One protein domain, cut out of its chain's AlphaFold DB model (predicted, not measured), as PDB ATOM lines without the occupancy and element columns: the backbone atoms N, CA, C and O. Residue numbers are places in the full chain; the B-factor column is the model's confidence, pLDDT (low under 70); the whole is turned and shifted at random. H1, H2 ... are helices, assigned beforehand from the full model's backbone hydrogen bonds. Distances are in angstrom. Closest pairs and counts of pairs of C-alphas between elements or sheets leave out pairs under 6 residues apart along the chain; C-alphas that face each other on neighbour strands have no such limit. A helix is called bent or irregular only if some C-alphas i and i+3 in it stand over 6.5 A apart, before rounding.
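What this domain is: This is residues 56 to 194 of the 195 residues of the protein "YjiH family protein" of Vibrio alginolyticus (UniProt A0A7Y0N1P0). One long helix, H7, makes the longest axis; a bundle of three helices, H2, H3 and H4, lies to one side with H4 packed on H7, and H1 crosses H2. H5 and H6 lead from the bundle to a loop, residues 136 to 149, where the chain folds back into H7; residues 177 to 194, of which 177 to 192 belong to H7, stand free and stick out. The 139 printed residues, with seven named helices, H1 to H7 in chain order, and no named strand, are all helix in class. The whole is loose, radius of gyration of the C-alphas 20.2 A, spanning 80 by 36 by 25 A.

How they stand to each other: H1, residues 56 to 72, touches H2, residues 76 to 87, about perpendicular at 75 degrees; their closest C-alphas, Arg 61 and Gly 79, are 4.5 A apart. H2 is only just irregular, with C-alphas 77 and 80 7.0 A apart. H2, H3, residues 89 to 101, and H4, residues 107 to 120, form an up and down bundle, each running against the one before, in two helical hairpins; the closest C-alphas are Ser 85 and Gly 92, 3.8 A, then Thr 89 and Gln 117, 6.7 A. H5, residues 122 to 129, touches the hub H2, closest C-alphas Ala 122 and Leu 86, 4.8 A. H7, residues 150 to 192, touches H4 with residues 157 to 169 alone, at a shallow tilt of 28 degrees, opposite ways; C-alphas 165 and 116 are closest, 5.0 A. H6, residues 131 to 135, is close to H7 but not clearly touching. Every O i to N i+4 pair is within hydrogen-bond range in H3 and H5, against 9 of 13 in H1, 5 of 8 in H2, 9 of 10 in H4, 36 of 39 in H7 and 0 of 1 in H6, where 2 of 2 O i to N i+3 pairs are.

Where its parts are: H1 begins at C-alpha 56 (-44.389, 22.522, -33.066) and measures 22.9 A. H7, 62.7 A with a kink of 26 degrees near residue 175, ends at C-alpha 192 (-15.543, -11.114, -70.070).

The domain as a whole: The two C-alphas farthest apart, Asp 141 and Thr 194, are 80.1 A apart. The printed part has no cut; the link from H6 to H7 is long. The mean pLDDT of the printed part is 70.2, with 63 residues under 70, among them 64 to 80, 130 to 148 and 175 to 194.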
ATOM      1  N   ALA A  56     -43.323  23.514 -33.196       73.88
ATOM      2  CA  ALA A  56     -44.389  22.522 -33.066       73.88
ATOM      3  C   ALA A  56     -44.373  21.511 -34.226       73.88
ATOM      4  O   ALA A  56     -44.699  20.342 -34.027       73.88
ATOM      5  N   LEU A  57     -43.932  21.930 -35.417       68.88
ATOM      6  CA  LEU A  57     -43.733  21.035 -36.562       68.88
ATOM      7  C   LEU A  57     -42.610  20.018 -36.322       68.88
ATOM      8  O   LEU A  57     -42.739  18.857 -36.705       68.88
ATOM      9  N   GLU A  58     -41.552  20.414 -35.616       69.81
ATOM     10  CA  GLU A  58     -40.453  19.517 -35.250       69.81
ATOM     11  C   GLU A  58     -40.894  18.510 -34.170       69.81
ATOM     12  O   GLU A  58     -40.557  17.322 -34.214       69.81
ATOM     13  N   ALA A  59     -41.752  18.943 -33.240       72.44
ATOM     14  CA  ALA A  59     -42.406  18.055 -32.282       72.44
ATOM     15  C   ALA A  59     -43.374  17.072 -32.970       72.44
ATOM     16  O   ALA A  59     -43.346  15.873 -32.681       72.44
ATOM     17  N   ALA A  60     -44.179  17.548 -33.925       70.12
ATOM     18  CA  ALA A  60     -45.066  16.714 -34.733       70.12
ATOM     19  C   ALA A  60     -44.274  15.694 -35.563       70.12
ATOM     20  O   ALA A  60     -44.645  14.525 -35.623       70.12
ATOM     21  N   ARG A  61     -43.124  16.089 -36.119       67.19
ATOM     22  CA  ARG A  61     -42.169  15.176 -36.759       67.19
ATOM     23  C   ARG A  61     -41.708  14.085 -35.795       67.19
ATOM     24  O   ARG A  61     -41.742  12.908 -36.156       67.19
ATOM     25  N   LYS A  62     -41.317  14.433 -34.566       69.62
ATOM     26  CA  LYS A  62     -40.879  13.455 -33.554       69.62
ATOM     27  C   LYS A  62     -42.004  12.503 -33.129       69.62
ATOM     28  O   LYS A  62     -41.724  11.339 -32.860       69.62
ATOM     29  N   LEU A  63     -43.254  12.968 -33.140       71.00
ATOM     30  CA  LEU A  63     -44.453  12.161 -32.887       71.00
ATOM     31  C   LEU A  63     -44.803  11.231 -34.062       71.00
ATOM     32  O   LEU A  63     -45.170  10.079 -33.855       71.00
ATOM     33  N   LEU A  64     -44.673  11.711 -35.301       67.62
ATOM     34  CA  LEU A  64     -44.987  10.942 -36.506       67.62
ATOM     35  C   LEU A  64     -43.882   9.935 -36.858       67.62
ATOM     36  O   LEU A  64     -44.170   8.867 -37.389       67.62
ATOM     37  N   THR A  65     -42.626  10.214 -36.509       66.62
ATOM     38  CA  THR A  65     -41.471   9.322 -36.734       66.62
ATOM     39  C   THR A  65     -41.677   7.877 -36.236       66.62
ATOM     40  O   THR A  65     -41.440   6.957 -37.022       66.62
ATOM     41  N   PRO A  66     -42.114   7.614 -34.985       62.91
ATOM     42  CA  PRO A  66     -42.360   6.252 -34.504       62.91
ATOM     43  C   PRO A  66     -43.553   5.568 -35.182       62.91
ATOM     44  O   PRO A  66     -43.609   4.344 -35.176       62.91
ATOM     45  N   LEU A  67     -44.474   6.323 -35.791       64.19
ATOM     46  CA  LEU A  67     -45.601   5.775 -36.549       64.19
ATOM     47  C   LEU A  67     -45.198   5.418 -37.992       64.19
ATOM     48  O   LEU A  67     -45.577   4.374 -38.516       64.19
ATOM     49  N   LEU A  68     -44.396   6.273 -38.636       65.31
ATOM     50  CA  LEU A  68     -43.997   6.129 -40.041       65.31
ATOM     51  C   LEU A  68     -42.852   5.122 -40.232       65.31
ATOM     52  O   LEU A  68     -42.809   4.442 -41.257       65.31
ATOM     53  N   ARG A  69     -41.952   4.970 -39.246       67.75
ATOM     54  CA  ARG A  69     -40.869   3.967 -39.274       67.75
ATOM     55  C   ARG A  69     -41.362   2.523 -39.461       67.75
ATOM     56  O   ARG A  69     -40.862   1.868 -40.372       67.75
ATOM     57  N   PRO A  70     -42.310   1.997 -38.664       59.84
ATOM     58  CA  PRO A  70     -42.778   0.621 -38.825       59.84
ATOM     59  C   PRO A  70     -43.605   0.413 -40.102       59.84
ATOM     60  O   PRO A  70     -43.523  -0.654 -40.705       59.84
ATOM     61  N   ILE A  71     -44.356   1.426 -40.551       62.84
ATOM     62  CA  ILE A  71     -45.240   1.298 -41.721       62.84
ATOM     63  C   ILE A  71     -44.459   1.439 -43.038       62.84
ATOM     64  O   ILE A  71     -44.695   0.677 -43.970       62.84
ATOM     65  N   MET A  72     -43.506   2.374 -43.127       63.56
ATOM     66  CA  MET A  72     -42.844   2.725 -44.395       63.56
ATOM     67  C   MET A  72     -41.315   2.608 -44.382       63.56
ATOM     68  O   MET A  72     -40.705   2.604 -45.446       63.56
ATOM     69  N   GLY A  73     -40.679   2.471 -43.215       62.16
ATOM     70  CA  GLY A  73     -39.220   2.332 -43.109       62.16
ATOM     71  C   GLY A  73     -38.425   3.612 -43.384       62.16
ATOM     72  O   GLY A  73     -37.225   3.523 -43.591       62.16
ATOM     73  N   ILE A  74     -39.073   4.779 -43.391       67.50
ATOM     74  CA  ILE A  74     -38.461   6.063 -43.768       67.50
ATOM     75  C   ILE A  74     -37.883   6.754 -42.514       67.50
ATOM     76  O   ILE A  74     -38.500   6.680 -41.440       67.50
ATOM     77  N   PRO A  75     -36.721   7.431 -42.597       63.84
ATOM     78  CA  PRO A  75     -36.155   8.189 -41.487       63.84
ATOM     79  C   PRO A  75     -37.084   9.320 -41.031       63.84
ATOM     80  O   PRO A  75     -37.739   9.991 -41.824       63.84
ATOM     81  N   GLY A  76     -37.087   9.590 -39.721       62.19
ATOM     82  CA  GLY A  76     -37.884  10.665 -39.119       62.19
ATOM     83  C   GLY A  76     -37.571  12.060 -39.660       62.19
ATOM     84  O   GLY A  76     -38.363  12.978 -39.476       62.19
ATOM     85  N   ASN A  77     -36.446  12.232 -40.361       64.56
ATOM     86  CA  ASN A  77     -36.064  13.480 -41.021       64.56
ATOM     87  C   ASN A  77     -37.035  13.908 -42.126       64.56
ATOM     88  O   ASN A  77     -37.186  15.098 -42.377       64.56
ATOM     89  N   SER A  78     -37.799  12.969 -42.676       68.44
ATOM     90  CA  SER A  78     -38.830  13.226 -43.683       68.44
ATOM     91  C   SER A  78     -40.136  13.784 -43.111       68.44
ATOM     92  O   SER A  78     -41.046  14.109 -43.869       68.44
ATOM     93  N   GLY A  79     -40.264  13.910 -41.784       69.31
ATOM     94  CA  GLY A  79     -41.494  14.384 -41.144       69.31
ATOM     95  C   GLY A  79     -41.888  15.811 -41.542       69.31
ATOM     96  O   GLY A  79     -43.071  16.069 -41.739       69.31
ATOM     97  N   LEU A  80     -40.921  16.714 -41.742       69.69
ATOM     98  CA  LEU A  80     -41.189  18.079 -42.222       69.69
ATOM     99  C   LEU A  80     -41.710  18.079 -43.665       69.69
ATOM    100  O   LEU A  80     -42.734  18.695 -43.957       69.69
ATOM    101  N   ALA A  81     -41.066  17.308 -44.545       75.38
ATOM    102  CA  ALA A  81     -41.524  17.122 -45.918       75.38
ATOM    103  C   ALA A  81     -42.927  16.495 -45.973       75.38
ATOM    104  O   ALA A  81     -43.733  16.863 -46.823       75.38
ATOM    105  N   LEU A  82     -43.268  15.618 -45.020       76.19
ATOM    106  CA  LEU A  82     -44.601  15.031 -44.943       76.19
ATOM    107  C   LEU A  82     -45.645  16.087 -44.588       76.19
ATOM    108  O   LEU A  82     -46.698  16.133 -45.217       76.19
ATOM    109  N   ILE A  83     -45.367  16.931 -43.597       74.75
ATOM    110  CA  ILE A  83     -46.315  17.966 -43.185       74.75
ATOM    111  C   ILE A  83     -46.519  18.975 -44.318       74.75
ATOM    112  O   ILE A  83     -47.660  19.295 -44.649       74.75
ATOM    113  N   ALA A  84     -45.446  19.381 -44.996       74.19
ATOM    114  CA  ALA A  84     -45.561  20.218 -46.184       74.19
ATOM    115  C   ALA A  84     -46.359  19.540 -47.303       74.19
ATOM    116  O   ALA A  84     -47.213  20.184 -47.905       74.19
ATOM    117  N   SER A  85     -46.169  18.234 -47.524       78.56
ATOM    118  CA  SER A  85     -46.926  17.476 -48.529       78.56
ATOM    119  C   SER A  85     -48.428  17.406 -48.249       78.56
ATOM    120  O   SER A  85     -49.212  17.305 -49.190       78.56
ATOM    121  N   LEU A  86     -48.843  17.459 -46.973       76.25
ATOM    122  CA  LEU A  86     -50.260  17.482 -46.596       76.25
ATOM    123  C   LEU A  86     -50.934  18.779 -47.042       76.25
ATOM    124  O   LEU A  86     -52.119  18.776 -47.359       76.25
ATOM    125  N   GLN A  87     -50.169  19.867 -47.084       75.75
ATOM    126  CA  GLN A  87     -50.647  21.183 -47.481       75.75
ATOM    127  C   GLN A  87     -50.503  21.421 -48.987       75.75
ATOM    128  O   GLN A  87     -51.396  21.968 -49.627       75.75
ATOM    129  N   SER A  88     -49.370  21.012 -49.553       77.81
ATOM    130  CA  SER A  88     -49.051  21.137 -50.968       77.81
ATOM    131  C   SER A  88     -48.139  19.995 -51.397       77.81
ATOM    132  O   SER A  88     -47.009  19.864 -50.920       77.81
ATOM    133  N   THR A  89     -48.618  19.189 -52.342       81.88
ATOM    134  CA  THR A  89     -47.844  18.079 -52.908       81.88
ATOM    135  C   THR A  89     -46.547  18.577 -53.555       81.88
ATOM    136  O   THR A  89     -45.511  17.934 -53.401       81.88
ATOM    137  N   ASP A  90     -46.567  19.747 -54.198       81.44
ATOM    138  CA  ASP A  90     -45.395  20.320 -54.870       81.44
ATOM    139  C   ASP A  90     -44.320  20.762 -53.868       81.44
ATOM    140  O   ASP A  90     -43.134  20.471 -54.044       81.44
ATOM    141  N   ALA A  91     -44.733  21.407 -52.770       77.31
ATOM    142  CA  ALA A  91     -43.820  21.802 -51.698       77.31
ATOM    143  C   ALA A  91     -43.223  20.575 -50.985       77.31
ATOM    144  O   ALA A  91     -42.024  20.540 -50.699       77.31
ATOM    145  N   GLY A  92     -44.038  19.540 -50.752       79.38
ATOM    146  CA  GLY A  92     -43.583  18.261 -50.202       79.38
ATOM    147  C   GLY A  92     -42.539  17.575 -51.088       79.38
ATOM    148  O   GLY A  92     -41.494  17.143 -50.594       79.38
ATOM    149  N   ALA A  93     -42.764  17.544 -52.406       81.25
ATOM    150  CA  ALA A  93     -41.827  16.971 -53.368       81.25
ATOM    151  C   ALA A  93     -40.496  17.743 -53.422       81.25
ATOM    152  O   ALA A  93     -39.432  17.121 -53.445       81.25
ATOM    153  N   ALA A  94     -40.537  19.080 -53.381       81.75
ATOM    154  CA  ALA A  94     -39.336  19.914 -53.346       81.75
ATOM    155  C   ALA A  94     -38.486  19.645 -52.091       81.75
ATOM    156  O   ALA A  94     -37.288  19.382 -52.205       81.75
ATOM    157  N   MET A  95     -39.111  19.613 -50.909       80.88
ATOM    158  CA  MET A  95     -38.413  19.301 -49.654       80.88
ATOM    159  C   MET A  95     -37.913  17.854 -49.598       80.88
ATOM    160  O   MET A  95     -36.841  17.575 -49.069       80.88
ATOM    161  N   THR A  96     -38.656  16.922 -50.193       83.38
ATOM    162  CA  THR A  96     -38.229  15.524 -50.328       83.38
ATOM    163  C   THR A  96     -36.984  15.397 -51.201       83.38
ATOM    164  O   THR A  96     -36.064  14.653 -50.860       83.38
ATOM    165  N   ARG A  97     -36.927  16.142 -52.312       82.12
ATOM    166  CA  ARG A  97     -35.748  16.184 -53.178       82.12
ATOM    167  C   ARG A  97     -34.546  16.771 -52.444       82.12
ATOM    168  O   ARG A  97     -33.477  16.181 -52.502       82.12
ATOM    169  N   GLN A  98     -34.739  17.862 -51.706       80.19
ATOM    170  CA  GLN A  98     -33.678  18.466 -50.901       80.19
ATOM    171  C   GLN A  98     -33.110  17.474 -49.872       80.19
ATOM    172  O   GLN A  98     -31.900  17.301 -49.794       80.19
ATOM    173  N   LEU A  99     -33.969  16.740 -49.158       79.00
ATOM    174  CA  LEU A  99     -33.541  15.706 -48.204       79.00
ATOM    175  C   LEU A  99     -32.748  14.563 -48.861       79.00
ATOM    176  O   LEU A  99     -31.854  13.992 -48.236       79.00
ATOM    177  N   LYS A 100     -33.067  14.212 -50.111       80.81
ATOM    178  CA  LYS A 100     -32.288  13.247 -50.899       80.81
ATOM    179  C   LYS A 100     -30.930  13.825 -51.300       80.81
ATOM    180  O   LYS A 100     -29.921  13.137 -51.164       80.81
ATOM    181  N   ASP A 101     -30.908  15.066 -51.777       83.50
ATOM    182  CA  ASP A 101     -29.695  15.750 -52.238       83.50
ATOM    183  C   ASP A 101     -28.706  15.985 -51.073       83.50
ATOM    184  O   ASP A 101     -27.496  15.862 -51.251       83.50
ATOM    185  N   GLU A 102     -29.214  16.223 -49.860       79.88
ATOM    186  CA  GLU A 102     -28.437  16.346 -48.613       79.88
ATOM    187  C   GLU A 102     -27.979  14.989 -48.030       79.88
ATOM    188  O   GLU A 102     -27.274  14.945 -47.022       79.88
ATOM    189  N   GLY A 103     -28.365  13.864 -48.642       76.69
ATOM    190  CA  GLY A 103     -27.995  12.519 -48.188       76.69
ATOM    191  C   GLY A 103     -28.753  12.034 -46.945       76.69
ATOM    192  O   GLY A 103     -28.381  11.025 -46.348       76.69
ATOM    193  N   HIS A 104     -29.826  12.724 -46.547       75.62
ATOM    194  CA  HIS A 104     -30.692  12.319 -45.436       75.62
ATOM    195  C   HIS A 104     -31.703  11.227 -45.817       75.62
ATOM    196  O   HIS A 104     -32.289  10.612 -44.923       75.62
ATOM    197  N   LEU A 105     -31.902  10.988 -47.116       77.12
ATOM    198  CA  LEU A 105     -32.755   9.939 -47.670       77.12
ATOM    199  C   LEU A 105     -32.015   9.134 -48.739       77.12
ATOM    200  O   LEU A 105     -31.403   9.692 -49.650       77.12
ATOM    201  N   THR A 106     -32.146   7.811 -48.689       80.12
ATOM    202  CA  THR A 106     -31.739   6.943 -49.801       80.12
ATOM    203  C   THR A 106     -32.704   7.084 -50.985       80.12
ATOM    204  O   THR A 106     -33.844   7.536 -50.830       80.12
ATOM    205  N   LYS A 107     -32.284   6.672 -52.194       76.94
ATOM    206  CA  LYS A 107     -33.178   6.630 -53.372       76.94
ATOM    207  C   LYS A 107     -34.448   5.825 -53.081       76.94
ATOM    208  O   LYS A 107     -35.542   6.342 -53.261       76.94
ATOM    209  N   ARG A 108     -34.295   4.622 -52.521       73.62
ATOM    210  CA  ARG A 108     -35.410   3.739 -52.165       73.62
ATOM    211  C   ARG A 108     -36.372   4.381 -51.163       73.62
ATOM    212  O   ARG A 108     -37.583   4.331 -51.354       73.62
ATOM    213  N   GLU A 109     -35.857   5.017 -50.110       75.69
ATOM    214  CA  GLU A 109     -36.703   5.723 -49.138       75.69
ATOM    215  C   GLU A 109     -37.402   6.933 -49.764       75.69
ATOM    216  O   GLU A 109     -38.562   7.193 -49.452       75.69
ATOM    217  N   THR A 110     -36.729   7.640 -50.673       80.50
ATOM    218  CA  THR A 110     -37.312   8.762 -51.418       80.50
ATOM    219  C   THR A 110     -38.475   8.299 -52.292       80.50
ATOM    220  O   THR A 110     -39.530   8.932 -52.292       80.50
ATOM    221  N   ASP A 111     -38.326   7.180 -52.995       79.88
ATOM    222  CA  ASP A 111     -39.355   6.661 -53.898       79.88
ATOM    223  C   ASP A 111     -40.584   6.164 -53.112       79.88
ATOM    224  O   ASP A 111     -41.727   6.482 -53.443       79.88
ATOM    225  N   VAL A 112     -40.374   5.460 -51.994       77.12
ATOM    226  CA  VAL A 112     -41.473   5.067 -51.090       77.12
ATOM    227  C   VAL A 112     -42.167   6.297 -50.497       77.12
ATOM    228  O   VAL A 112     -43.398   6.352 -50.417       77.12
ATOM    229  N   PHE A 113     -41.393   7.309 -50.107       78.88
ATOM    230  CA  PHE A 113     -41.932   8.519 -49.504       78.88
ATOM    231  C   PHE A 113     -42.709   9.383 -50.500       78.88
ATOM    232  O   PHE A 113     -43.763   9.922 -50.164       78.88
ATOM    233  N   THR A 114     -42.226   9.507 -51.732       79.69
ATOM    234  CA  THR A 114     -42.926  10.224 -52.806       79.69
ATOM    235  C   THR A 114     -44.237   9.541 -53.171       79.69
ATOM    236  O   THR A 114     -45.249  10.228 -53.298       79.69
ATOM    237  N   MET A 115     -44.290   8.206 -53.219       78.81
ATOM    238  CA  MET A 115     -45.558   7.505 -53.445       78.81
ATOM    239  C   MET A 115     -46.579   7.701 -52.321       78.81
ATOM    240  O   MET A 115     -47.776   7.882 -52.577       78.81
ATOM    241  N   PHE A 116     -46.122   7.736 -51.069       77.44
ATOM    242  CA  PHE A 116     -46.988   8.067 -49.939       77.44
ATOM    243  C   PHE A 116     -47.549   9.497 -50.029       77.44
ATOM    244  O   PHE A 116     -48.729   9.724 -49.745       77.44
ATOM    245  N   GLN A 117     -46.720  10.458 -50.449       78.62
ATOM    246  CA  GLN A 117     -47.134  11.847 -50.668       78.62
ATOM    247  C   GLN A 117     -48.127  11.973 -51.828       78.62
ATOM    248  O   GLN A 117     -49.113  12.697 -51.710       78.62
ATOM    249  N   PHE A 118     -47.926  11.234 -52.921       78.25
ATOM    250  CA  PHE A 118     -48.773  11.325 -54.113       78.25
ATOM    251  C   PHE A 118     -50.167  10.704 -53.917       78.25
ATOM    252  O   PHE A 118     -51.134  11.151 -54.527       78.25
ATOM    253  N   THR A 119     -50.300   9.712 -53.030       73.69
ATOM    254  CA  THR A 119     -51.574   9.002 -52.818       73.69
ATOM    255  C   THR A 119     -52.654   9.881 -52.170       73.69
ATOM    256  O   THR A 119     -53.820   9.783 -52.544       73.69
ATOM    257  N   ALA A 120     -52.291  10.746 -51.211       62.69
ATOM    258  CA  ALA A 120     -53.201  11.752 -50.639       62.69
ATOM    259  C   ALA A 120     -52.452  12.791 -49.777       62.69
ATOM    260  O   ALA A 120     -52.708  12.921 -48.577       62.69
ATOM    261  N   GLY A 121     -51.464  13.482 -50.344       69.62
ATOM    262  CA  GLY A 121     -50.801  14.630 -49.715       69.62
ATOM    263  C   GLY A 121     -51.777  15.798 -49.580       69.62
ATOM    264  O   GLY A 121     -52.497  15.890 -48.588       69.62
ATOM    265  N   ALA A 122     -51.881  16.616 -50.627       72.62
ATOM    266  CA  ALA A 122     -52.778  17.774 -50.656       72.62
ATOM    267  C   ALA A 122     -54.277  17.416 -50.609       72.62
ATOM    268  O   ALA A 122     -55.113  18.254 -50.276       72.62
ATOM    269  N   THR A 123     -54.648  16.172 -50.930       74.81
ATOM    270  CA  THR A 123     -56.053  15.742 -51.008       74.81
ATOM    271  C   THR A 123     -56.779  15.845 -49.670       74.81
ATOM    272  O   THR A 123     -57.958  16.176 -49.656       74.81
ATOM    273  N   ILE A 124     -56.097  15.612 -48.542       78.50
ATOM    274  CA  ILE A 124     -56.724  15.662 -47.210       78.50
ATOM    275  C   ILE A 124     -57.102  17.102 -46.850       78.50
ATOM    276  O   ILE A 124     -58.235  17.364 -46.450       78.50
ATOM    277  N   VAL A 125     -56.175  18.046 -47.028       75.56
ATOM    278  CA  VAL A 125     -56.441  19.467 -46.767       75.56
ATOM    279  C   VAL A 125     -57.469  20.009 -47.757       75.56
ATOM    280  O   VAL A 125     -58.398  20.705 -47.350       75.56
ATOM    281  N   ASN A 126     -57.388  19.613 -49.030       77.50
ATOM    282  CA  ASN A 126     -58.397  19.965 -50.025       77.50
ATOM    283  C   ASN A 126     -59.777  19.389 -49.676       77.50
ATOM    284  O   ASN A 126     -60.776  20.079 -49.834       77.50
ATOM    285  N   PHE A 127     -59.856  18.171 -49.141       79.12
ATOM    286  CA  PHE A 127     -61.117  17.570 -48.714       79.12
ATOM    287  C   PHE A 127     -61.771  18.343 -47.563       79.12
ATOM    288  O   PHE A 127     -62.970  18.605 -47.610       79.12
ATOM    289  N   PHE A 128     -61.003  18.754 -46.551       76.81
ATOM    290  CA  PHE A 128     -61.548  19.569 -45.463       76.81
ATOM    291  C   PHE A 128     -61.878  21.001 -45.893       76.81
ATOM    292  O   PHE A 128     -62.825  21.580 -45.371       76.81
ATOM    293  N   SER A 129     -61.125  21.552 -46.846       72.25
ATOM    294  CA  SER A 129     -61.349  22.892 -47.388       72.25
ATOM    295  C   SER A 129     -62.603  22.936 -48.265       72.25
ATOM    296  O   SER A 129     -63.538  23.676 -47.978       72.25
ATOM    297  N   SER A 130     -62.665  22.105 -49.307       69.94
ATOM    298  CA  SER A 130     -63.725  22.150 -50.319       69.94
ATOM    299  C   SER A 130     -64.673  20.955 -50.278       69.94
ATOM    300  O   SER A 130     -65.868  21.114 -50.500       69.94
ATOM    301  N   GLY A 131     -64.176  19.758 -49.965       69.81
ATOM    302  CA  GLY A 131     -64.968  18.521 -49.958       69.81
ATOM    303  C   GLY A 131     -66.054  18.473 -48.880       69.81
ATOM    304  O   GLY A 131     -67.077  17.819 -49.078       69.81
ATOM    305  N   ALA A 132     -65.887  19.205 -47.776       69.44
ATOM    306  CA  ALA A 132     -66.863  19.277 -46.689       69.44
ATOM    307  C   ALA A 132     -68.233  19.821 -47.141       69.44
ATOM    308  O   ALA A 132     -69.260  19.392 -46.615       69.44
ATOM    309  N   VAL A 133     -68.272  20.693 -48.159       68.88
ATOM    310  CA  VAL A 133     -69.532  21.239 -48.699       68.88
ATOM    311  C   VAL A 133     -70.399  20.161 -49.346       68.88
ATOM    312  O   VAL A 133     -71.618  20.257 -49.340       68.88
ATOM    313  N   LEU A 134     -69.796  19.088 -49.866       69.31
ATOM    314  CA  LEU A 134     -70.547  18.002 -50.498       69.31
ATOM    315  C   LEU A 134     -71.430  17.262 -49.484       69.31
ATOM    316  O   LEU A 134     -72.469  16.726 -49.856       69.31
ATOM    317  N   PHE A 135     -71.054  17.278 -48.203       67.25
ATOM    318  CA  PHE A 135     -71.818  16.663 -47.117       67.25
ATOM    319  C   PHE A 135     -72.951  17.554 -46.599       67.25
ATOM    320  O   PHE A 135     -73.803  17.067 -45.860       67.25
ATOM    321  N   THR A 136     -72.988  18.836 -46.976       66.00
ATOM    322  CA  THR A 136     -74.105  19.740 -46.657       66.00
ATOM    323  C   THR A 136     -75.146  19.798 -47.775       66.00
ATOM    324  O   THR A 136     -76.233  20.342 -47.573       66.00
ATOM    325  N   LEU A 137     -74.852  19.209 -48.942       64.56
ATOM    326  CA  LEU A 137     -75.795  19.120 -50.050       64.56
ATOM    327  C   LEU A 137     -76.974  18.217 -49.679       64.56
ATOM    328  O   LEU A 137     -76.803  17.086 -49.223       64.56
ATOM    329  N   THR A 138     -78.180  18.716 -49.922       63.03
ATOM    330  CA  THR A 138     -79.442  17.995 -49.745       63.03
ATOM    331  C   THR A 138     -80.091  17.760 -51.105       63.03
ATOM    332  O   THR A 138     -80.059  18.611 -51.992       63.03
ATOM    333  N   MET A 139     -80.634  16.560 -51.293       64.44
ATOM    334  CA  MET A 139     -81.419  16.188 -52.468       64.44
ATOM    335  C   MET A 139     -82.767  16.921 -52.448       64.44
ATOM    336  O   MET A 139     -83.178  17.453 -51.420       64.44
ATOM    337  N   ALA A 140     -83.497  16.897 -53.567       59.72
ATOM    338  CA  ALA A 140     -84.834  17.496 -53.671       59.72
ATOM    339  C   ALA A 140     -85.858  16.932 -52.657       59.72
ATOM    340  O   ALA A 140     -86.865  17.575 -52.389       59.72
ATOM    341  N   ASP A 141     -85.573  15.763 -52.077       64.88
ATOM    342  CA  ASP A 141     -86.353  15.097 -51.023       64.88
ATOM    343  C   ASP A 141     -85.908  15.490 -49.592       64.88
ATOM    344  O   ASP A 141     -86.303  14.889 -48.600       64.88
ATOM    345  N   GLY A 142     -85.003  16.467 -49.447       61.41
ATOM    346  CA  GLY A 142     -84.469  16.909 -48.151       61.41
ATOM    347  C   GLY A 142     -83.462  15.951 -47.495       61.41
ATOM    348  O   GLY A 142     -82.840  16.308 -46.495       61.41
ATOM    349  N   SER A 143     -83.238  14.760 -48.057       67.88
ATOM    350  CA  SER A 143     -82.203  13.822 -47.608       67.88
ATOM    351  C   SER A 143     -80.795  14.303 -47.982       67.88
ATOM    352  O   SER A 143     -80.597  14.869 -49.057       67.88
ATOM    353  N   LEU A 144     -79.790  14.016 -47.152       65.06
ATOM    354  CA  LEU A 144     -78.384  14.308 -47.464       65.06
ATOM    355  C   LEU A 144     -77.959  13.615 -48.771       65.06
ATOM    356  O   LEU A 144     -78.148  12.410 -48.929       65.06
ATOM    357  N   ALA A 145     -77.365  14.371 -49.699       61.88
ATOM    358  CA  ALA A 145     -76.863  13.854 -50.975       61.88
ATOM    359  C   ALA A 145     -75.660  12.920 -50.784       61.88
ATOM    360  O   ALA A 145     -75.445  12.002 -51.573       61.88
ATOM    361  N   VAL A 146     -74.902  13.120 -49.704       61.81
ATOM    362  CA  VAL A 146     -73.830  12.223 -49.277       61.81
ATOM    363  C   VAL A 146     -74.210  11.635 -47.924       61.81
ATOM    364  O   VAL A 146     -74.148  12.299 -46.896       61.81
ATOM    365  N   THR A 147     -74.605  10.363 -47.925       62.00
ATOM    366  CA  THR A 147     -75.019   9.609 -46.726       62.00
ATOM    367  C   THR A 147     -73.839   9.159 -45.859       62.00
ATOM    368  O   THR A 147     -74.027   8.611 -44.775       62.00
ATOM    369  N   SER A 148     -72.613   9.351 -46.348       67.75
ATOM    370  CA  SER A 148     -71.386   8.925 -45.678       67.75
ATOM    371  C   SER A 148     -70.899   9.985 -44.690       67.75
ATOM    372  O   SER A 148     -71.147  11.171 -44.880       67.75
ATOM    373  N   SER A 149     -70.185   9.589 -43.635       79.00
ATOM    374  CA  SER A 149     -69.633  10.552 -42.674       79.00
ATOM    375  C   SER A 149     -68.310  11.144 -43.169       79.00
ATOM    376  O   SER A 149     -67.503  10.461 -43.805       79.00
ATOM    377  N   ILE A 150     -68.047  12.405 -42.810       77.81
ATOM    378  CA  ILE A 150     -66.749  13.069 -43.047       77.81
ATOM    379  C   ILE A 150     -65.607  12.207 -42.482       77.81
ATOM    380  O   ILE A 150     -64.576  12.028 -43.128       77.81
ATOM    381  N   GLY A 151     -65.817  11.604 -41.306       77.31
ATOM    382  CA  GLY A 151     -64.854  10.700 -40.679       77.31
ATOM    383  C   GLY A 151     -64.552   9.454 -41.516       77.31
ATOM    384  O   GLY A 151     -63.390   9.081 -41.641       77.31
ATOM    385  N   LEU A 152     -65.560   8.845 -42.147       81.31
ATOM    386  CA  LEU A 152     -65.364   7.680 -43.013       81.31
ATOM    387  C   LEU A 152     -64.513   8.038 -44.235       81.31
ATOM    388  O   LEU A 152     -63.578   7.310 -44.559       81.31
ATOM    389  N   ALA A 153     -64.770   9.183 -44.870       79.31
ATOM    390  CA  ALA A 153     -63.970   9.646 -46.003       79.31
ATOM    391  C   ALA A 153     -62.494   9.875 -45.622       79.31
ATOM    392  O   ALA A 153     -61.590   9.470 -46.354       79.31
ATOM    393  N   VAL A 154     -62.243  10.448 -44.441       80.56
ATOM    394  CA  VAL A 154     -60.889  10.629 -43.888       80.56
ATOM    395  C   VAL A 154     -60.208   9.290 -43.626       80.56
ATOM    396  O   VAL A 154     -59.063   9.100 -44.033       80.56
ATOM    397  N   VAL A 155     -60.915   8.334 -43.020       82.44
ATOM    398  CA  VAL A 155     -60.393   6.980 -42.782       82.44
ATOM    399  C   VAL A 155     -60.024   6.296 -44.096       82.44
ATOM    400  O   VAL A 155     -58.939   5.730 -44.196       82.44
ATOM    401  N   VAL A 156     -60.872   6.391 -45.122       83.31
ATOM    402  CA  VAL A 156     -60.594   5.823 -46.448       83.31
ATOM    403  C   VAL A 156     -59.358   6.474 -47.076       83.31
ATOM    404  O   VAL A 156     -58.489   5.757 -47.565       83.31
ATOM    405  N   MET A 157     -59.216   7.802 -47.006       82.50
ATOM    406  CA  MET A 157     -58.018   8.492 -47.504       82.50
ATOM    407  C   MET A 157     -56.739   8.024 -46.795       82.50
ATOM    408  O   MET A 157     -55.745   7.726 -47.460       82.50
ATOM    409  N   PHE A 158     -56.750   7.899 -45.464       77.81
ATOM    410  CA  PHE A 158     -55.601   7.375 -44.716       77.81
ATOM    411  C   PHE A 158     -55.320   5.899 -45.024       77.81
ATOM    412  O   PHE A 158     -54.156   5.517 -45.150       77.81
ATOM    413  N   LEU A 159     -56.359   5.081 -45.197       82.25
ATOM    414  CA  LEU A 159     -56.223   3.675 -45.570       82.25
ATOM    415  C   LEU A 159     -55.546   3.540 -46.937       82.25
ATOM    416  O   LEU A 159     -54.566   2.809 -47.060       82.25
ATOM    417  N   PHE A 160     -56.008   4.289 -47.943       79.31
ATOM    418  CA  PHE A 160     -55.392   4.290 -49.268       79.31
ATOM    419  C   PHE A 160     -53.940   4.770 -49.228       79.31
ATOM    420  O   PHE A 160     -53.120   4.172 -49.914       79.31
ATOM    421  N   LYS A 161     -53.576   5.753 -48.386       79.25
ATOM    422  CA  LYS A 161     -52.160   6.138 -48.198       79.25
ATOM    423  C   LYS A 161     -51.303   4.975 -47.712       79.25
ATOM    424  O   LYS A 161     -50.217   4.756 -48.244       79.25
ATOM    425  N   ILE A 162     -51.784   4.241 -46.708       74.19
ATOM    426  CA  ILE A 162     -51.061   3.090 -46.153       74.19
ATOM    427  C   ILE A 162     -50.957   1.989 -47.209       74.19
ATOM    428  O   ILE A 162     -49.868   1.475 -47.442       74.19
ATOM    429  N   VAL A 163     -52.059   1.667 -47.890       79.69
ATOM    430  CA  VAL A 163     -52.085   0.644 -48.944       79.69
ATOM    431  C   VAL A 163     -51.167   1.026 -50.102       79.69
ATOM    432  O   VAL A 163     -50.352   0.203 -50.496       79.69
ATOM    433  N   GLY A 164     -51.239   2.258 -50.610       73.19
ATOM    434  CA  GLY A 164     -50.422   2.739 -51.726       73.19
ATOM    435  C   GLY A 164     -48.924   2.679 -51.428       73.19
ATOM    436  O   GLY A 164     -48.158   2.137 -52.224       73.19
ATOM    437  N   ALA A 165     -48.510   3.132 -50.241       71.25
ATOM    438  CA  ALA A 165     -47.117   3.032 -49.814       71.25
ATOM    439  C   ALA A 165     -46.659   1.573 -49.656       71.25
ATOM    440  O   ALA A 165     -45.563   1.218 -50.090       71.25
ATOM    441  N   ASN A 166     -47.498   0.704 -49.084       73.56
ATOM    442  CA  ASN A 166     -47.142  -0.700 -48.882       73.56
ATOM    443  C   ASN A 166     -47.121  -1.493 -50.202       73.56
ATOM    444  O   ASN A 166     -46.258  -2.350 -50.388       73.56
ATOM    445  N   LEU A 167     -48.014  -1.178 -51.149       75.31
ATOM    446  CA  LEU A 167     -48.033  -1.761 -52.494       75.31
ATOM    447  C   LEU A 167     -46.765  -1.385 -53.266       75.31
ATOM    448  O   LEU A 167     -46.141  -2.238 -53.892       75.31
ATOM    449  N   PHE A 168     -46.351  -0.120 -53.172       72.75
ATOM    450  CA  PHE A 168     -45.128   0.357 -53.806       72.75
ATOM    451  C   PHE A 168     -43.875  -0.265 -53.178       72.75
ATOM    452  O   PHE A 168     -42.934  -0.614 -53.886       72.75
ATOM    453  N   ARG A 169     -43.888  -0.512 -51.863       70.56
ATOM    454  CA  ARG A 169     -42.831  -1.262 -51.172       70.56
ATOM    455  C   ARG A 169     -42.715  -2.699 -51.690       70.56
ATOM    456  O   ARG A 169     -41.606  -3.171 -51.911       70.56
ATOM    457  N   ILE A 170     -43.845  -3.378 -51.912       74.00
ATOM    458  CA  ILE A 170     -43.884  -4.724 -52.514       74.00
ATOM    459  C   ILE A 170     -43.379  -4.680 -53.963       74.00
ATOM    460  O   ILE A 170     -42.572  -5.521 -54.351       74.00
ATOM    461  N   TYR A 171     -43.798  -3.681 -54.743       73.31
ATOM    462  CA  TYR A 171     -43.343  -3.481 -56.121       73.31
ATOM    463  C   TYR A 171     -41.823  -3.284 -56.214       73.31
ATOM    464  O   TYR A 171     -41.164  -3.962 -57.004       73.31
ATOM    465  N   LEU A 172     -41.256  -2.417 -55.376       68.00
ATOM    466  CA  LEU A 172     -39.812  -2.207 -55.270       68.00
ATOM    467  C   LEU A 172     -39.079  -3.492 -54.861       68.00
ATOM    468  O   LEU A 172     -38.056  -3.821 -55.446       68.00
ATOM    469  N   ASN A 173     -39.635  -4.277 -53.931       72.25
ATOM    470  CA  ASN A 173     -39.047  -5.561 -53.531       72.25
ATOM    471  C   ASN A 173     -39.018  -6.603 -54.665       72.25
ATOM    472  O   ASN A 173     -38.140  -7.459 -54.696       72.25
ATOM    473  N   ILE A 174     -39.987  -6.552 -55.581       70.62
ATOM    474  CA  ILE A 174     -40.069  -7.449 -56.742       70.62
ATOM    475  C   ILE A 174     -39.186  -6.951 -57.902       70.62
ATOM    476  O   ILE A 174     -38.692  -7.761 -58.688       70.62
ATOM    477  N   THR A 175     -38.995  -5.636 -58.018       64.50
ATOM    478  CA  THR A 175     -38.310  -4.997 -59.155       64.50
ATOM    479  C   THR A 175     -36.807  -4.837 -58.920       64.50
ATOM    480  O   THR A 175     -36.034  -5.192 -59.806       64.50
ATOM    481  N   GLU A 176     -36.365  -4.450 -57.720       57.88
ATOM    482  CA  GLU A 176     -34.928  -4.377 -57.391       57.88
ATOM    483  C   GLU A 176     -34.256  -5.759 -57.465       57.88
ATOM    484  O   GLU A 176     -33.143  -5.885 -57.964       57.88
ATOM    485  N   GLY A 177     -34.971  -6.838 -57.119       52.31
ATOM    486  CA  GLY A 177     -34.476  -8.210 -57.311       52.31
ATOM    487  C   GLY A 177     -34.261  -8.616 -58.782       52.31
ATOM    488  O   GLY A 177     -33.679  -9.671 -59.050       52.31
ATOM    489  N   LYS A 178     -34.740  -7.809 -59.742       49.06
ATOM    490  CA  LYS A 178     -34.462  -7.943 -61.181       49.06
ATOM    491  C   LYS A 178     -33.383  -6.969 -61.663       49.06
ATOM    492  O   LYS A 178     -32.608  -7.361 -62.530       49.06
ATOM    493  N   GLU A 179     -33.312  -5.758 -61.110       49.12
ATOM    494  CA  GLU A 179     -32.260  -4.778 -61.424       49.12
ATOM    495  C   GLU A 179     -30.888  -5.231 -60.909       49.12
ATOM    496  O   GLU A 179     -29.945  -5.230 -61.692       49.12
ATOM    497  N   ASP A 180     -30.790  -5.774 -59.689       48.94
ATOM    498  CA  ASP A 180     -29.533  -6.330 -59.153       48.94
ATOM    499  C   ASP A 180     -29.002  -7.484 -60.023       48.94
ATOM    500  O   ASP A 180     -27.799  -7.610 -60.255       48.94
ATOM    501  N   LYS A 181     -29.904  -8.308 -60.579       48.31
ATOM    502  CA  LYS A 181     -29.546  -9.395 -61.509       48.31
ATOM    503  C   LYS A 181     -29.126  -8.882 -62.886       48.31
ATOM    504  O   LYS A 181     -28.266  -9.493 -63.518       48.31
ATOM    505  N   GLN A 182     -29.718  -7.787 -63.362       49.19
ATOM    506  CA  GLN A 182     -29.321  -7.153 -64.621       49.19
ATOM    507  C   GLN A 182     -28.000  -6.387 -64.484       49.19
ATOM    508  O   GLN A 182     -27.181  -6.457 -65.396       49.19
ATOM    509  N   GLU A 183     -27.747  -5.714 -63.361       50.53
ATOM    510  CA  GLU A 183     -26.479  -5.027 -63.098       50.53
ATOM    511  C   GLU A 183     -25.330  -6.009 -62.842       50.53
ATOM    512  O   GLU A 183     -24.240  -5.790 -63.376       50.53
ATOM    513  N   GLN A 184     -25.560  -7.129 -62.140       52.03
ATOM    514  CA  GLN A 184     -24.573  -8.214 -62.036       52.03
ATOM    515  C   GLN A 184     -24.282  -8.848 -63.399       52.03
ATOM    516  O   GLN A 184     -23.120  -8.924 -63.790       52.03
ATOM    517  N   SER A 185     -25.315  -9.208 -64.171       51.25
ATOM    518  CA  SER A 185     -25.150  -9.809 -65.503       51.25
ATOM    519  C   SER A 185     -24.460  -8.872 -66.503       51.25
ATOM    520  O   SER A 185     -23.670  -9.321 -67.335       51.25
ATOM    521  N   LYS A 186     -24.713  -7.562 -66.421       50.69
ATOM    522  CA  LYS A 186     -24.056  -6.557 -67.265       50.69
ATOM    523  C   LYS A 186     -22.605  -6.329 -66.842       50.69
ATOM    524  O   LYS A 186     -21.737  -6.216 -67.697       50.69
ATOM    525  N   SER A 187     -22.329  -6.306 -65.540       52.47
ATOM    526  CA  SER A 187     -20.971  -6.141 -65.006       52.47
ATOM    527  C   SER A 187     -20.086  -7.372 -65.233       52.47
ATOM    528  O   SER A 187     -18.878  -7.218 -65.395       52.47
ATOM    529  N   GLU A 188     -20.659  -8.579 -65.249       54.47
ATOM    530  CA  GLU A 188     -19.959  -9.817 -65.614       54.47
ATOM    531  C   GLU A 188     -19.662  -9.872 -67.117       54.47
ATOM    532  O   GLU A 188     -18.506 -10.079 -67.479       54.47
ATOM    533  N   ASN A 189     -20.637  -9.559 -67.981       56.84
ATOM    534  CA  ASN A 189     -20.411  -9.499 -69.433       56.84
ATOM    535  C   ASN A 189     -19.328  -8.478 -69.817       56.84
ATOM    536  O   ASN A 189     -18.464  -8.783 -70.631       56.84
ATOM    537  N   LEU A 190     -19.314  -7.288 -69.200       55.19
ATOM    538  CA  LEU A 190     -18.277  -6.292 -69.498       55.19
ATOM    539  C   LEU A 190     -16.865  -6.760 -69.114       55.19
ATOM    540  O   LEU A 190     -15.911  -6.351 -69.769       55.19
ATOM    541  N   LYS A 191     -16.712  -7.587 -68.069       53.34
ATOM    542  CA  LYS A 191     -15.410  -8.133 -67.647       53.34
ATOM    543  C   LYS A 191     -14.928  -9.271 -68.546       53.34
ATOM    544  O   LYS A 191     -13.724  -9.439 -68.688       53.34
ATOM    545  N   GLU A 192     -15.848 -10.029 -69.131       55.31
ATOM    546  CA  GLU A 192     -15.543 -11.114 -70.070       55.31
ATOM    547  C   GLU A 192     -15.171 -10.574 -71.463       55.31
ATOM    548  O   GLU A 192     -14.339 -11.155 -72.145       55.31
ATOM    549  N   GLU A 193     -15.706  -9.412 -71.854       51.69
ATOM    550  CA  GLU A 193     -15.388  -8.741 -73.126       51.69
ATOM    551  C   GLU A 193     -14.064  -7.940 -73.099       51.69
ATOM    552  O   GLU A 193     -13.574  -7.513 -74.143       51.69
ATOM    553  N   THR A 194     -13.480  -7.714 -71.912       49.50
ATOM    554  CA  THR A 194     -12.191  -7.005 -71.733       49.50
ATOM    555  C   THR A 194     -11.019  -7.896 -71.300       49.50
ATOM    556  O   THR A 194      -9.925  -7.370 -71.073       49.50
TER     557      THR A 194